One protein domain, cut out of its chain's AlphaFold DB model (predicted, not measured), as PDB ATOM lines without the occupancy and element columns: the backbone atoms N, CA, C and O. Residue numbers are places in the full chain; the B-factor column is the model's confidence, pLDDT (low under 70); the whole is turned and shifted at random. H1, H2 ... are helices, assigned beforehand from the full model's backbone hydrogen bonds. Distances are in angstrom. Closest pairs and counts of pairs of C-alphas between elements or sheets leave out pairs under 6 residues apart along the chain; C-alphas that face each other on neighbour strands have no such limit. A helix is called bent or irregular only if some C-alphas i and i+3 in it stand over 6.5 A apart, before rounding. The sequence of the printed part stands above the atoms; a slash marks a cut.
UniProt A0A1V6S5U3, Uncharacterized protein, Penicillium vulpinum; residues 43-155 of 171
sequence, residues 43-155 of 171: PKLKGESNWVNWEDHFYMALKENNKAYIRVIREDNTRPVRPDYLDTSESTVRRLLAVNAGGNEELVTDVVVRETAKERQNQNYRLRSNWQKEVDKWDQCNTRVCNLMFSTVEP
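AT A GLANCE: This is residues 43 to 155 of the 171 residues of an uncharacterized protein of Penicillium vulpinum (UniProt A0A1V6S5U3). One very long helix, H4, makes the long axis of a thin rod; a small helical hairpin of H1 and H2 sits by its last part, with H2 packed across it, and the short helix H3 packs across it near its beginning. From H2 the printed part runs lengthwise beside H4 to H3 as a drawn-out stretch with no named element, residues 75 to 89, then turns and comes back through H4, and its first and last C-alphas are 12.8 A apart. The printed part has 113 residues, with four named helices in the order H1, H2, H3, H4 and no named strand, and its class is all helix. The whole is extended, with a radius of gyration of the C-alphas of 24.6 A, and the C-alphas span 77 by 21 by 19 A along their three main axes.

HOW THE PARTS SIT: H1, residues 48 to 65, has a kink of 30 degrees near residue 55. It is irregular, with C-alphas 49 and 52 standing 8.1 A apart, and its line is a rough one. H2, residues 67 to 74, follows after a tight link of 1 residue. H1 and H2 touch and form a helical hairpin, running opposite ways at a shallow tilt of 34.9 degrees, only just short of steep. H1 touches H2 with residues 59 to 63 alone, and the closest C-alphas are those of Leu 62 and Tyr 69, 6.1 A apart. A long link of 15 residues leads to H3, residues 90 to 100, which is apart from both H1 and H2. A short link of 9 residues joins H3 to H4, residues 110 to 151. H3 and H4 touch, with the closest C-alphas, those of Arg 94 and Val 113, 6.0 A apart. H4 touches H3 with residues 113 to 117 alone, and the two lines are about perpendicular at 72 degrees, only just more than steep. Farther along, H4 touches H2 with residues 141 to 145 alone; the closest C-alphas are those of Tyr 69 and Val 145, 6.1 A apart, and the lines are about perpendicular at 85 degrees. H1 and H4 are close but not clearly touching, with their closest C-alphas, those of Phe 58 and Met 149, 7.8 A apart; they run opposite ways at a steep tilt of 51 degrees. Of the three pairs of helices that touch, one is at a shallow tilt, and the helix packing is mostly crossed, but only just. In H2, H3 and H4 every O i to N i+4 pair is within hydrogen-bond range, and in H1 12 of 14 are.

IN THESE COORDINATES: H1 begins at C-alpha 48, at (193.809, -86.491, 68.929), and runs 25.5 A from first to last C-alpha, from Glu 48 to Asn 65. H2 goes from Lys 67 to Arg 74 and is 11.1 A long. H3, from Glu 90 to Asn 100, measures 15.1 A. H4 starts at Asp 110, with its C-alpha at (144.568, -62.152, 27.192), and ends at Ser 151, with its C-alpha at (177.892, -93.408, 67.288); its 42 residues cover 60.8 A.

THE WHOLE: The outline is a rod, and the two C-alphas farthest apart, those of Ser 49 and Glu 106, are 77.4 A apart. The printed residues run from 43 to 155 without a cut, within a full chain of 171 residues. The long link is that from H2 to H3, residues 75 to 89, whose C-alphas lie 2 to 25 A from the mean of the C-alphas. The mean pLDDT of the printed part is 89.8, and no printed residue is under 70.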
ATOM      1  N   PRO A  43     186.816 -98.116  65.508       90.31
ATOM      2  CA  PRO A  43     187.228 -97.907  66.896       90.31
ATOM      3  C   PRO A  43     186.584 -96.628  67.447       90.31
ATOM      4  O   PRO A  43     186.301 -95.720  66.683       90.31
ATOM      5  N   LYS A  44     186.361 -96.499  68.759       92.25
ATOM      6  CA  LYS A  44     185.818 -95.242  69.309       92.25
ATOM      7  C   LYS A  44     186.858 -94.117  69.230       92.25
ATOM      8  O   LYS A  44     188.027 -94.342  69.559       92.25
ATOM      9  N   LEU A  45     186.453 -92.913  68.825       89.69
ATOM     10  CA  LEU A  45     187.312 -91.727  68.870       89.69
ATOM     11  C   LEU A  45     187.535 -91.311  70.329       89.69
ATOM     12  O   LEU A  45     186.573 -90.969  71.010       89.69
ATOM     13  N   LYS A  46     188.793 -91.327  70.782       87.00
ATOM     14  CA  LYS A  46     189.201 -91.002  72.162       87.00
ATOM     15  C   LYS A  46     189.858 -89.627  72.285       87.00
ATOM     16  O   LYS A  46     190.087 -89.140  73.387       87.00
ATOM     17  N   GLY A  47     190.214 -89.023  71.154       83.81
ATOM     18  CA  GLY A  47     190.885 -87.731  71.072       83.81
ATOM     19  C   GLY A  47     191.928 -87.713  69.958       83.81
ATOM     20  O   GLY A  47     191.978 -88.606  69.112       83.81
ATOM     21  N   GLU A  48     192.794 -86.702  69.973       86.62
ATOM     22  CA  GLU A  48     193.809 -86.491  68.929       86.62
ATOM     23  C   GLU A  48     194.755 -87.688  68.754       86.62
ATOM     24  O   GLU A  48     195.195 -87.982  67.645       86.62
ATOM     25  N   SER A  49     195.015 -88.434  69.832       88.19
ATOM     26  CA  SER A  49     195.938 -89.573  69.841       88.19
ATOM     27  C   SER A  49     195.526 -90.726  68.925       88.19
ATOM     28  O   SER A  49     196.391 -91.486  68.490       88.19
ATOM     29  N   ASN A  50     194.231 -90.873  68.622       91.81
ATOM     30  CA  ASN A  50     193.733 -91.891  67.700       91.81
ATOM     31  C   ASN A  50     192.923 -91.326  66.528       91.81
ATOM     32  O   ASN A  50     192.314 -92.115  65.807       91.81
ATOM     33  N   TRP A  51     192.953 -90.004  66.314       88.88
ATOM     34  CA  TRP A  51     192.170 -89.319  65.282       88.88
ATOM     35  C   TRP A  51     192.382 -89.911  63.888       88.88
ATOM     36  O   TRP A  51     191.426 -90.354  63.269       88.88
ATOM     37  N   VAL A  52     193.632 -89.985  63.417       93.00
ATOM     38  CA  VAL A  52     193.950 -90.448  62.051       93.00
ATOM     39  C   VAL A  52     193.458 -91.880  61.826       93.00
ATOM     40  O   VAL A  52     192.809 -92.179  60.830       93.00
ATOM     41  N   ASN A  53     193.707 -92.762  62.797       92.31
ATOM     42  CA  ASN A  53     193.271 -94.151  62.713       92.31
ATOM     43  C   ASN A  53     191.740 -94.274  62.730       92.31
ATOM     44  O   ASN A  53     191.176 -95.084  61.998       92.31
ATOM     45  N   TRP A  54     191.068 -93.481  63.566       94.12
ATOM     46  CA  TRP A  54     189.610 -93.413  63.607       94.12
ATOM     47  C   TRP A  54     189.040 -92.930  62.271       94.12
ATOM     48  O   TRP A  54     188.162 -93.580  61.713       94.12
ATOM     49  N   GLU A  55     189.581 -91.832  61.748       92.88
ATOM     50  CA  GLU A  55     189.135 -91.179  60.522       92.88
ATOM     51  C   GLU A  55     189.232 -92.126  59.317       92.88
ATOM     52  O   GLU A  55     188.263 -92.281  58.570       92.88
ATOM     53  N   ASP A  56     190.355 -92.836  59.173       93.25
ATOM     54  CA  ASP A  56     190.553 -93.814  58.102       93.25
ATOM     55  C   ASP A  56     189.526 -94.959  58.160       93.25
ATOM     56  O   ASP A  56     188.897 -95.287  57.147       93.25
ATOM     57  N   HIS A  57     189.311 -95.549  59.342       92.75
ATOM     58  CA  HIS A  57     188.340 -96.636  59.521       92.75
ATOM     59  C   HIS A  57     186.904 -96.151  59.310       92.75
ATOM     60  O   HIS A  57     186.098 -96.849  58.690       92.75
ATOM     61  N   PHE A  58     186.589 -94.945  59.783       93.00
ATOM     62  CA  PHE A  58     185.280 -94.330  59.620       93.00
ATOM     63  C   PHE A  58     184.951 -94.101  58.142       93.00
ATOM     64  O   PHE A  58     183.896 -94.528  57.669       93.00
ATOM     65  N   TYR A  59     185.873 -93.516  57.372       91.88
ATOM     66  CA  TYR A  59     185.664 -93.314  55.938       91.88
ATOM     67  C   TYR A  59     185.569 -94.624  55.154       91.88
ATOM     68  O   TYR A  59     184.766 -94.708  54.224       91.88
ATOM     69  N   MET A  60     186.361 -95.643  55.498       91.81
ATOM     70  CA  MET A  60     186.247 -96.952  54.847       91.81
ATOM     71  C   MET A  60     184.868 -97.576  55.097       91.81
ATOM     72  O   MET A  60     184.183 -97.915  54.132       91.81
ATOM     73  N   ALA A  61     184.412 -97.603  56.351       92.19
ATOM     74  CA  ALA A  61     183.106 -98.151  56.714       92.19
ATOM     75  C   ALA A  61     181.937 -97.388  56.059       92.19
ATOM     76  O   ALA A  61     181.008 -97.994  55.522       92.19
ATOM     77  N   LEU A  62     181.988 -96.050  56.034       90.62
ATOM     78  CA  LEU A  62     180.971 -95.242  55.355       90.62
ATOM     79  C   LEU A  62     180.923 -95.513  53.849       90.62
ATOM     80  O   LEU A  62     179.839 -95.631  53.283       90.62
ATOM     81  N   LYS A  63     182.088 -95.614  53.200       88.94
ATOM     82  CA  LYS A  63     182.191 -95.865  51.758       88.94
ATOM     83  C   LYS A  63     181.635 -97.236  51.372       88.94
ATOM     84  O   LYS A  63     181.057 -97.353  50.291       88.94
ATOM     85  N   GLU A  64     181.836 -98.242  52.220       88.25
ATOM     86  CA  GLU A  64     181.288 -99.591  52.042       88.25
ATOM     87  C   GLU A  64     179.764 -99.615  52.192       88.25
ATOM     88  O   GLU A  64     179.095-100.262  51.389       88.25
ATOM     89  N   ASN A  65     179.213 -98.855  53.145       87.94
ATOM     90  CA  ASN A  65     177.766 -98.745  53.335       87.94
ATOM     91  C   ASN A  65     177.084 -97.974  52.200       87.94
ATOM     92  O   ASN A  65     176.130 -98.461  51.597       87.94
ATOM     93  N   ASN A  66     177.545 -96.755  51.909       87.12
ATOM     94  CA  ASN A  66     176.985 -95.945  50.835       87.12
ATOM     95  C   ASN A  66     177.980 -94.880  50.360       87.12
ATOM     96  O   ASN A  66     178.408 -94.007  51.115       87.12
ATOM     97  N   LYS A  67     178.289 -94.876  49.060       85.81
ATOM     98  CA  LYS A  67     179.194 -93.878  48.466       85.81
ATOM     99  C   LYS A  67     178.694 -92.443  48.651       85.81
ATOM    100  O   LYS A  67     179.525 -91.543  48.733       85.81
ATOM    101  N   ALA A  68     177.380 -92.225  48.750       85.50
ATOM    102  CA  ALA A  68     176.795 -90.907  48.993       85.50
ATOM    103  C   ALA A  68     177.255 -90.290  50.325       85.50
ATOM    104  O   ALA A  68     177.432 -89.075  50.395       85.50
ATOM    105  N   TYR A  69     177.542 -91.106  51.347       88.81
ATOM    106  CA  TYR A  69     178.025 -90.632  52.649       88.81
ATOM    107  C   TYR A  69     179.349 -89.890  52.543       88.81
ATOM    108  O   TYR A  69     179.506 -88.809  53.104       88.81
ATOM    109  N   ILE A  70     180.275 -90.419  51.747       88.19
ATOM    110  CA  ILE A  70     181.568 -89.774  51.515       88.19
ATOM    111  C   ILE A  70     181.400 -88.459  50.766       88.19
ATOM    112  O   ILE A  70     182.094 -87.495  51.078       88.19
ATOM    113  N   ARG A  71     180.474 -88.408  49.801       84.94
ATOM    114  CA  ARG A  71     180.213 -87.186  49.033       84.94
ATOM    115  C   ARG A  71     179.719 -86.083  49.958       84.94
ATOM    116  O   ARG A  71     180.282 -85.003  49.932       84.94
ATOM    117  N   VAL A  72     178.753 -86.375  50.834       86.56
ATOM    118  CA  VAL A  72     178.228 -85.382  51.791       86.56
ATOM    119  C   VAL A  72     179.312 -84.830  52.724       86.56
ATOM    120  O   VAL A  72     179.254 -83.652  53.057       86.56
ATOM    121  N   ILE A  73     180.308 -85.635  53.113       85.69
ATOM    122  CA  ILE A  73     181.393 -85.178  53.999       85.69
ATOM    123  C   ILE A  73     182.478 -84.399  53.244       85.69
ATOM    124  O   ILE A  73     182.980 -83.403  53.754       85.69
ATOM    125  N   ARG A  74     182.904 -84.887  52.071       84.19
ATOM    126  CA  ARG A  74     184.120 -84.403  51.393       84.19
ATOM    127  C   ARG A  74     183.871 -83.397  50.280       84.19
ATOM    128  O   ARG A  74     184.783 -82.650  49.943       84.19
ATOM    129  N   GLU A  75     182.712 -83.451  49.636       83.88
ATOM    130  CA  GLU A  75     182.406 -82.567  48.517       83.88
ATOM    131  C   GLU A  75     181.721 -81.298  49.035       83.88
ATOM    132  O   GLU A  75     180.700 -81.346  49.727       83.88
ATOM    133  N   ASP A  76     182.255 -80.145  48.642       71.19
ATOM    134  CA  ASP A  76     181.579 -78.872  48.850       71.19
ATOM    135  C   ASP A  76     180.334 -78.780  47.957       71.19
ATOM    136  O   ASP A  76     180.324 -79.236  46.813       71.19
ATOM    137  N   ASN A  77     179.285 -78.120  48.453       73.81
ATOM    138  CA  ASN A  77     178.053 -77.835  47.701       73.81
ATOM    139  C   ASN A  77     177.247 -79.071  47.250       73.81
ATOM    140  O   ASN A  77     176.551 -79.022  46.237       73.81
ATOM    141  N   THR A  78     177.262 -80.162  48.020       83.06
ATOM    142  CA  THR A  78     176.416 -81.339  47.729       83.06
ATOM    143  C   THR A  78     174.922 -81.101  47.921       83.06
ATOM    144  O   THR A  78     174.101 -81.850  47.389       83.06
ATOM    145  N   ARG A  79     174.547 -80.067  48.683       86.44
ATOM    146  CA  ARG A  79     173.147 -79.728  48.924       86.44
ATOM    147  C   ARG A  79     172.484 -79.237  47.629       86.44
ATOM    148  O   ARG A  79     172.988 -78.288  47.026       86.44
ATOM    149  N   PRO A  80     171.317 -79.783  47.237       88.25
ATOM    150  CA  PRO A  80     170.620 -79.350  46.031       88.25
ATOM    151  C   PRO A  80     170.310 -77.849  46.022       88.25
ATOM    152  O   PRO A  80     169.635 -77.316  46.912       88.25
ATOM    153  N   VAL A  81     170.764 -77.173  44.968       88.56
ATOM    154  CA  VAL A  81     170.538 -75.741  44.761       88.56
ATOM    155  C   VAL A  81     169.078 -75.495  44.393       88.56
ATOM    156  O   VAL A  81     168.469 -76.261  43.642       88.56
ATOM    157  N   ARG A  82     168.500 -74.419  44.936       89.38
ATOM    158  CA  ARG A  82     167.141 -73.999  44.585       89.38
ATOM    159  C   ARG A  82     167.076 -73.692  43.078       89.38
ATOM    160  O   ARG A  82     167.902 -72.914  42.612       89.38
ATOM    161  N   PRO A  83     166.100 -74.244  42.334       90.94
ATOM    162  CA  PRO A  83     165.961 -73.957  40.913       90.94
ATOM    163  C   PRO A  83     165.491 -72.520  40.681       90.94
ATOM    164  O   PRO A  83     164.732 -71.966  41.484       90.94
ATOM    165  N   ASP A  84     165.873 -71.965  39.535       91.81
ATOM    166  CA  ASP A  84     165.319 -70.708  39.049       91.81
ATOM    167  C   ASP A  84     163.870 -70.915  38.604       91.81
ATOM    168  O   ASP A  84     163.555 -71.787  37.788       91.81
ATOM    169  N   TYR A  85     162.970 -70.106  39.155       91.56
ATOM    170  CA  TYR A  85     161.563 -70.133  38.783       91.56
ATOM    171  C   TYR A  85     161.294 -69.182  37.623       91.56
ATOM    172  O   TYR A  85     161.841 -68.084  37.540       91.56
ATOM    173  N   LEU A  86     160.391 -69.594  36.742       91.94
ATOM    174  CA  LEU A  86     159.901 -68.757  35.662       91.94
ATOM    175  C   LEU A  86     159.029 -67.641  36.233       91.94
ATOM    176  O   LEU A  86     158.124 -67.900  37.026       91.94
ATOM    177  N   ASP A  87     159.249 -66.410  35.787       91.88
ATOM    178  CA  ASP A  87     158.366 -65.297  36.125       91.88
ATOM    179  C   ASP A  87     156.977 -65.514  35.493       91.88
ATOM    180  O   ASP A  87     156.844 -65.734  34.280       91.88
ATOM    181  N   THR A  88     155.949 -65.491  36.341       93.19
ATOM    182  CA  THR A  88     154.538 -65.696  35.985       93.19
ATOM    183  C   THR A  88     153.748 -64.392  35.913       93.19
ATOM    184  O   THR A  88     152.536 -64.438  35.707       93.19
ATOM    185  N   SER A  89     154.390 -63.240  36.118       94.38
ATOM    186  CA  SER A  89     153.737 -61.940  36.002       94.38
ATOM    187  C   SER A  89     153.226 -61.714  34.583       94.38
ATOM    188  O   SER A  89     153.859 -62.069  33.585       94.38
ATOM    189  N   GLU A  90     152.047 -61.107  34.493       91.25
ATOM    190  CA  GLU A  90     151.366 -60.901  33.221       91.25
ATOM    191  C   GLU A  90     152.201 -60.056  32.249       91.25
ATOM    192  O   GLU A  90     152.273 -60.360  31.062       91.25
ATOM    193  N   SER A  91     152.895 -59.037  32.762       92.00
ATOM    194  CA  SER A  91     153.776 -58.162  31.987       92.00
ATOM    195  C   SER A  91     154.961 -58.916  31.378       92.00
ATOM    196  O   SER A  91     155.262 -58.736  30.194       92.00
ATOM    197  N   THR A  92     155.611 -59.796  32.141       92.44
ATOM    198  CA  THR A  92     156.714 -60.626  31.640       92.44
ATOM    199  C   THR A  92     156.221 -61.676  30.649       92.44
ATOM    200  O   THR A  92     156.864 -61.905  29.621       92.44
ATOM    201  N   VAL A  93     155.064 -62.290  30.907       93.69
ATOM    202  CA  VAL A  93     154.457 -63.265  29.992       93.69
ATOM    203  C   VAL A  93     154.042 -62.606  28.675       93.69
ATOM    204  O   VAL A  93     154.398 -63.120  27.617       93.69
ATOM    205  N   ARG A  94     153.379 -61.441  28.712       92.19
ATOM    206  CA  ARG A  94     153.043 -60.649  27.513       92.19
ATOM    207  C   ARG A  94     154.290 -60.295  26.714       92.19
ATOM    208  O   ARG A  94     154.317 -60.525  25.510       92.19
ATOM    209  N   ARG A  95     155.342 -59.802  27.377       91.12
ATOM    210  CA  ARG A  95     156.610 -59.462  26.715       91.12
ATOM    211  C   ARG A  95     157.221 -60.674  26.016       91.12
ATOM    212  O   ARG A  95     157.642 -60.570  24.869       91.12
ATOM    213  N   LEU A  96     157.254 -61.823  26.687       91.69
ATOM    214  CA  LEU A  96     157.776 -63.058  26.106       91.69
ATOM    215  C   LEU A  96     156.948 -63.519  24.901       91.69
ATOM    216  O   LEU A  96     157.511 -63.911  23.882       91.69
ATOM    217  N   LEU A  97     155.621 -63.460  25.002       92.12
ATOM    218  CA  LEU A  97     154.727 -63.821  23.906       92.12
ATOM    219  C   LEU A  97     154.886 -62.880  22.707       92.12
ATOM    220  O   LEU A  97     154.968 -63.367  21.585       92.12
ATOM    221  N   ALA A  98     155.019 -61.572  22.937       91.06
ATOM    222  CA  ALA A  98     155.268 -60.591  21.882       91.06
ATOM    223  C   ALA A  98     156.593 -60.860  21.150       91.06
ATOM    224  O   ALA A  98     156.636 -60.836  19.920       91.06
ATOM    225  N   VAL A  99     157.658 -61.199  21.886       91.31
ATOM    226  CA  VAL A  99     158.943 -61.613  21.293       91.31
ATOM    227  C   VAL A  99     158.780 -62.893  20.467       91.31
ATOM    228  O   VAL A  99     159.235 -62.949  19.326       91.31
ATOM    229  N   ASN A 100     158.087 -63.905  20.997       88.44
ATOM    230  CA  ASN A 100     157.854 -65.173  20.297       88.44
ATOM    231  C   ASN A 100     156.969 -65.019  19.048       88.44
ATOM    232  O   ASN A 100     157.112 -65.789  18.101       88.44
ATOM    233  N   ALA A 101     156.077 -64.028  19.039       88.81
ATOM    234  CA  ALA A 101     155.214 -63.678  17.915       88.81
ATOM    235  C   ALA A 101     155.904 -62.777  16.870       88.81
ATOM    236  O   ALA A 101     155.246 -62.303  15.946       88.81
ATOM    237  N   GLY A 102     157.207 -62.501  17.008       88.31
ATOM    238  CA  GLY A 102     157.940 -61.619  16.092       88.31
ATOM    239  C   GLY A 102     157.487 -60.157  16.155       88.31
ATOM    240  O   GLY A 102     157.601 -59.442  15.165       88.31
ATOM    241  N   GLY A 103     156.944 -59.723  17.295       82.62
ATOM    242  CA  GLY A 103     156.379 -58.387  17.489       82.62
ATOM    243  C   GLY A 103     154.914 -58.246  17.068       82.62
ATOM    244  O   GLY A 103     154.373 -57.150  17.170       82.62
ATOM    245  N   ASN A 104     154.251 -59.319  16.618       84.81
ATOM    246  CA  ASN A 104     152.830 -59.262  16.281       84.81
ATOM    247  C   ASN A 104     151.951 -59.308  17.546       84.81
ATOM    248  O   ASN A 104     151.698 -60.377  18.108       84.81
ATOM    249  N   GLU A 105     151.473 -58.141  17.979       81.81
ATOM    250  CA  GLU A 105     150.650 -57.981  19.183       81.81
ATOM    251  C   GLU A 105     149.247 -58.599  19.061       81.81
ATOM    252  O   GLU A 105     148.685 -59.006  20.077       81.81
ATOM    253  N   GLU A 106     148.701 -58.770  17.849       82.62
ATOM    254  CA  GLU A 106     147.372 -59.377  17.645       82.62
ATOM    255  C   GLU A 106     147.319 -60.844  18.105       82.62
ATOM    256  O   GLU A 106     146.266 -61.357  18.485       82.62
ATOM    257  N   LEU A 107     148.472 -61.521  18.119       82.44
ATOM    258  CA  LEU A 107     148.604 -62.901  18.592       82.44
ATOM    259  C   LEU A 107     148.709 -62.998  20.125       82.44
ATOM    260  O   LEU A 107     148.542 -64.083  20.688       82.44
ATOM    261  N   VAL A 108     148.959 -61.884  20.821       89.44
ATOM    262  CA  VAL A 108     149.138 -61.823  22.280       89.44
ATOM    263  C   VAL A 108     147.810 -61.473  22.952       89.44
ATOM    264  O   VAL A 108     147.645 -60.426  23.576       89.44
ATOM    265  N   THR A 109     146.834 -62.370  22.824       92.12
ATOM    266  CA  THR A 109     145.528 -62.185  23.471       92.12
ATOM    267  C   THR A 109     145.592 -62.488  24.969       92.12
ATOM    268  O   THR A 109     146.393 -63.309  25.425       92.12
ATOM    269  N   ASP A 110     144.682 -61.901  25.747       92.19
ATOM    270  CA  ASP A 110     144.568 -62.152  27.192       92.19
ATOM    271  C   ASP A 110     144.347 -63.637  27.529       92.19
ATOM    272  O   ASP A 110     144.720 -64.116  28.602       92.19
ATOM    273  N   VAL A 111     143.732 -64.397  26.617       93.19
ATOM    274  CA  VAL A 111     143.572 -65.848  26.769       93.19
ATOM    275  C   VAL A 111     144.933 -66.536  26.683       93.19
ATOM    276  O   VAL A 111     145.294 -67.253  27.613       93.19
ATOM    277  N   VAL A 112     145.719 -66.247  25.640       92.00
ATOM    278  CA  VAL A 112     147.061 -66.829  25.457       92.00
ATOM    279  C   VAL A 112     147.992 -66.452  26.611       92.00
ATOM    280  O   VAL A 112     148.748 -67.293  27.104       92.00
ATOM    281  N   VAL A 113     147.909 -65.210  27.094       93.88
ATOM    282  CA  VAL A 113     148.674 -64.737  28.256       93.88
ATOM    283  C   VAL A 113     148.326 -65.546  29.506       93.88
ATOM    284  O   VAL A 113     149.229 -66.060  30.168       93.88
ATOM    285  N   ARG A 114     147.033 -65.720  29.816       94.56
ATOM    286  CA  ARG A 114     146.592 -66.494  30.990       94.56
ATOM    287  C   ARG A 114     146.984 -67.964  30.901       94.56
ATOM    288  O   ARG A 114     147.456 -68.525  31.889       94.56
ATOM    289  N   GLU A 115     146.815 -68.590  29.740       94.50
ATOM    290  CA  GLU A 115     147.203 -69.989  29.532       94.50
ATOM    291  C   GLU A 115     148.714 -70.183  29.682       94.50
ATOM    292  O   GLU A 115     149.157 -71.102  30.373       94.50
ATOM    293  N   THR A 116     149.510 -69.265  29.132       93.44
ATOM    294  CA  THR A 116     150.974 -69.302  29.250       93.44
ATOM    295  C   THR A 116     151.433 -69.067  30.690       93.44
ATOM    296  O   THR A 116     152.326 -69.762  31.176       93.44
ATOM    297  N   ALA A 117     150.814 -68.121  31.404       94.88
ATOM    298  CA  ALA A 117     151.101 -67.880  32.817       94.88
ATOM    299  C   ALA A 117     150.793 -69.123  33.669       94.88
ATOM    300  O   ALA A 117     151.611 -69.518  34.504       94.88
ATOM    301  N   LYS A 118     149.661 -69.790  33.407       95.50
ATOM    302  CA  LYS A 118     149.278 -71.045  34.071       95.50
ATOM    303  C   LYS A 118     150.267 -72.174  33.779       95.50
ATOM    304  O   LYS A 118     150.641 -72.907  34.692       95.50
ATOM    305  N   GLU A 119     150.723 -72.306  32.537       93.69
ATOM    306  CA  GLU A 119     151.724 -73.313  32.173       93.69
ATOM    307  C   GLU A 119     153.055 -73.075  32.901       93.69
ATOM    308  O   GLU A 119     153.606 -73.996  33.504       93.69
ATOM    309  N   ARG A 120     153.531 -71.825  32.958       94.94
ATOM    310  CA  ARG A 120     154.726 -71.472  33.745       94.94
ATOM    311  C   ARG A 120     154.556 -71.759  35.232       94.94
ATOM    312  O   ARG A 120     155.475 -72.273  35.866       94.94
ATOM    313  N   GLN A 121     153.381 -71.479  35.791       95.44
ATOM    314  CA  GLN A 121     153.080 -71.799  37.184       95.44
ATOM    315  C   GLN A 121     153.144 -73.312  37.443       95.44
ATOM    316  O   GLN A 121     153.738 -73.744  38.435       95.44
ATOM    317  N   ASN A 122     152.603 -74.128  36.533       94.81
ATOM    318  CA  ASN A 122     152.695 -75.587  36.614       94.81
ATOM    319  C   ASN A 122     154.148 -76.077  36.524       94.81
ATOM    320  O   ASN A 122     154.539 -76.995  37.250       94.81
ATOM    321  N   GLN A 123     154.963 -75.462  35.667       93.31
ATOM    322  CA  GLN A 123     156.390 -75.772  35.557       93.31
ATOM    323  C   GLN A 123     157.136 -75.430  36.850       93.31
ATOM    324  O   GLN A 123     157.851 -76.283  37.376       93.31
ATOM    325  N   ASN A 124     156.893 -74.253  37.431       94.88
ATOM    326  CA  ASN A 124     157.459 -73.868  38.727       94.88
ATOM    327  C   ASN A 124     157.054 -74.836  39.841       94.88
ATOM    328  O   ASN A 124     157.890 -75.216  40.661       94.88
ATOM    329  N   TYR A 125     155.794 -75.280  39.860       94.31
ATOM    330  CA  TYR A 125     155.327 -76.278  40.820       94.31
ATOM    331  C   TYR A 125     156.096 -77.600  40.689       94.31
ATOM    332  O   TYR A 125     156.556 -78.153  41.689       94.31
ATOM    333  N   ARG A 126     156.295 -78.088  39.458       93.31
ATOM    334  CA  ARG A 126     157.078 -79.306  39.193       93.31
ATOM    335  C   ARG A 126     158.539 -79.148  39.610       93.31
ATOM    336  O   ARG A 126     159.063 -80.034  40.280       93.31
ATOM    337  N   LEU A 127     159.171 -78.026  39.261       91.81
ATOM    338  CA  LEU A 127     160.548 -77.713  39.661       91.81
ATOM    339  C   LEU A 127     160.692 -77.720  41.182       91.81
ATOM    340  O   LEU A 127     161.584 -78.377  41.711       91.81
ATOM    341  N   ARG A 128     159.769 -77.059  41.888       92.94
ATOM    342  CA  ARG A 128     159.760 -77.010  43.351       92.94
ATOM    343  C   ARG A 128     159.573 -78.389  43.973       92.94
ATOM    344  O   ARG A 128     160.288 -78.727  44.909       92.94
ATOM    345  N   SER A 129     158.628 -79.180  43.463       92.19
ATOM    346  CA  SER A 129     158.369 -80.530  43.970       92.19
ATOM    347  C   SER A 129     159.576 -81.448  43.781       92.19
ATOM    348  O   SER A 129     159.943 -82.169  44.704       92.19
ATOM    349  N   ASN A 130     160.225 -81.399  42.616       89.81
ATOM    350  CA  ASN A 130     161.423 -82.194  42.355       89.81
ATOM    351  C   ASN A 130     162.602 -81.743  43.220       89.81
ATOM    352  O   ASN A 130     163.251 -82.582  43.833       89.81
ATOM    353  N   TRP A 131     162.835 -80.432  43.326       91.25
ATOM    354  CA  TRP A 131     163.874 -79.885  44.197       91.25
ATOM    355  C   TRP A 131     163.672 -80.309  45.654       91.25
ATOM    356  O   TRP A 131     164.620 -80.773  46.279       91.25
ATOM    357  N   GLN A 132     162.443 -80.227  46.173       92.75
ATOM    358  CA  GLN A 132     162.153 -80.631  47.548       92.75
ATOM    359  C   GLN A 132     162.489 -82.107  47.787       92.75
ATOM    360  O   GLN A 132     163.144 -82.417  48.771       92.75
ATOM    361  N   LYS A 133     162.126 -83.003  46.862       90.75
ATOM    362  CA  LYS A 133     162.465 -84.431  46.976       90.75
ATOM    363  C   LYS A 133     163.972 -84.672  47.048       90.75
ATOM    364  O   LYS A 133     164.415 -85.517  47.816       90.75
ATOM    365  N   GLU A 134     164.753 -83.954  46.245       88.12
ATOM    366  CA  GLU A 134     166.212 -84.080  46.272       88.12
ATOM    367  C   GLU A 134     166.798 -83.504  47.570       88.12
ATOM    368  O   GLU A 134     167.707 -84.101  48.142       88.12
ATOM    369  N   VAL A 135     166.253 -82.388  48.073       90.81
ATOM    370  CA  VAL A 135     166.637 -81.828  49.379       90.81
ATOM    371  C   VAL A 135     166.329 -82.808  50.506       90.81
ATOM    372  O   VAL A 135     167.193 -83.025  51.347       90.81
ATOM    373  N   ASP A 136     165.152 -83.433  50.504       90.88
ATOM    374  CA  ASP A 136     164.752 -84.392  51.537       90.88
ATOM    375  C   ASP A 136     165.675 -85.622  51.544       90.88
ATOM    376  O   ASP A 136     166.074 -86.092  52.607       90.88
ATOM    377  N   LYS A 137     166.070 -86.125  50.365       88.94
ATOM    378  CA  LYS A 137     167.063 -87.211  50.252       88.94
ATOM    379  C   LYS A 137     168.428 -86.796  50.792       88.94
ATOM    380  O   LYS A 137     169.052 -87.561  51.525       88.94
ATOM    381  N   TRP A 138     168.894 -85.606  50.416       90.75
ATOM    382  CA  TRP A 138     170.167 -85.079  50.898       90.75
ATOM    383  C   TRP A 138     170.151 -84.915  52.422       90.75
ATOM    384  O   TRP A 138     171.096 -85.329  53.085       90.75
ATOM    385  N   ASP A 139     169.060 -84.394  52.985       91.12
ATOM    386  CA  ASP A 139     168.906 -84.175  54.424       91.12
ATOM    387  C   ASP A 139     168.861 -85.491  55.213       91.12
ATOM    388  O   ASP A 139     169.524 -85.625  56.244       91.12
ATOM    389  N   GLN A 140     168.164 -86.505  54.690       90.31
ATOM    390  CA  GLN A 140     168.168 -87.858  55.254       90.31
ATOM    391  C   GLN A 140     169.574 -88.466  55.258       90.31
ATOM    392  O   GLN A 140     170.018 -88.984  56.283       90.31
ATOM    393  N   CYS A 141     170.286 -88.373  54.131       89.69
ATOM    394  CA  CYS A 141     171.660 -88.850  54.007       89.69
ATOM    395  C   CYS A 141     172.590 -88.123  54.989       89.69
ATOM    396  O   CYS A 141     173.313 -88.765  55.745       89.69
ATOM    397  N   ASN A 142     172.532 -86.790  55.029       91.06
ATOM    398  CA  ASN A 142     173.340 -85.963  55.921       91.06
ATOM    399  C   ASN A 142     173.071 -86.282  57.400       91.06
ATOM    400  O   ASN A 142     173.997 -86.544  58.163       91.06
ATOM    401  N   THR A 143     171.800 -86.355  57.792       91.00
ATOM    402  CA  THR A 143     171.399 -86.720  59.159       91.00
ATOM    403  C   THR A 143     171.903 -88.109  59.537       91.00
ATOM    404  O   THR A 143     172.411 -88.316  60.642       91.00
ATOM    405  N   ARG A 144     171.806 -89.077  58.618       90.31
ATOM    406  CA  ARG A 144     172.304 -90.436  58.839       90.31
ATOM    407  C   ARG A 144     173.816 -90.449  59.051       90.31
ATOM    408  O   ARG A 144     174.259 -91.064  60.015       90.31
ATOM    409  N   VAL A 145     174.579 -89.740  58.218       90.50
ATOM    410  CA  VAL A 145     176.037 -89.602  58.364       90.50
ATOM    411  C   VAL A 145     176.408 -88.994  59.712       90.50
ATOM    412  O   VAL A 145     177.276 -89.537  60.390       90.50
ATOM    413  N   CYS A 146     175.731 -87.926  60.141       90.19
ATOM    414  CA  CYS A 146     175.967 -87.327  61.454       90.19
ATOM    415  C   CYS A 146     175.730 -88.336  62.583       90.19
ATOM    416  O   CYS A 146     176.579 -88.500  63.454       90.19
ATOM    417  N   ASN A 147     174.612 -89.067  62.551       90.75
ATOM    418  CA  ASN A 147     174.302 -90.073  63.572       90.75
ATOM    419  C   ASN A 147     175.339 -91.202  63.613       90.75
ATOM    420  O   ASN A 147     175.734 -91.643  64.689       90.75
ATOM    421  N   LEU A 148     175.789 -91.646  62.440       90.56
ATOM    422  CA  LEU A 148     176.858 -92.627  62.276       90.56
ATOM    423  C   LEU A 148     178.197 -92.096  62.818       90.56
ATOM    424  O   LEU A 148     178.914 -92.809  63.509       90.56
ATOM    425  N   MET A 149     178.521 -90.827  62.576       90.50
ATOM    426  CA  MET A 149     179.702 -90.192  63.156       90.50
ATOM    427  C   MET A 149     179.620 -90.195  64.685       90.50
ATOM    428  O   MET A 149     180.517 -90.722  65.340       90.50
ATOM    429  N   PHE A 150     178.519 -89.697  65.255       88.50
ATOM    430  CA  PHE A 150     178.329 -89.631  66.705       88.50
ATOM    431  C   PHE A 150     178.346 -91.003  67.379       88.50
ATOM    432  O   PHE A 150     178.885 -91.123  68.478       88.50
ATOM    433  N   SER A 151     177.837 -92.054  66.727       89.25
ATOM    434  CA  SER A 151     177.892 -93.408  67.288       89.25
ATOM    435  C   SER A 151     179.312 -93.965  67.379       89.25
ATOM    436  O   SER A 151     179.531 -94.948  68.079       89.25
ATOM    437  N   THR A 152     180.302 -93.352  66.730       90.50
ATOM    438  CA  THR A 152     181.709 -93.782  66.788       90.50
ATOM    439  C   THR A 152     182.581 -92.887  67.672       90.50
ATOM    440  O   THR A 152     183.778 -93.132  67.796       90.50
ATOM    441  N   VAL A 153     182.002 -91.884  68.338       88.38
ATOM    442  CA  VAL A 153     182.709 -91.031  69.305       88.38
ATOM    443  C   VAL A 153     182.582 -91.622  70.713       88.38
ATOM    444  O   VAL A 153     181.540 -92.175  71.072       88.38
ATOM    445  N   GLU A 154     183.652 -91.567  71.512       81.50
ATOM    446  CA  GLU A 154     183.594 -91.990  72.913       81.50
ATOM    447  C   GLU A 154     182.674 -91.041  73.710       81.50
ATOM    448  O   GLU A 154     182.808 -89.820  73.597       81.50
ATOM    449  N   PRO A 155     181.720 -91.560  74.507       75.75
ATOM    450  CA  PRO A 155     180.885 -90.714  75.350       75.75
ATOM    451  C   PRO A 155     181.759 -89.897  76.300       75.75
ATOM    452  O   PRO A 155     182.585 -90.465  77.013       75.75
TER     453      PRO A 155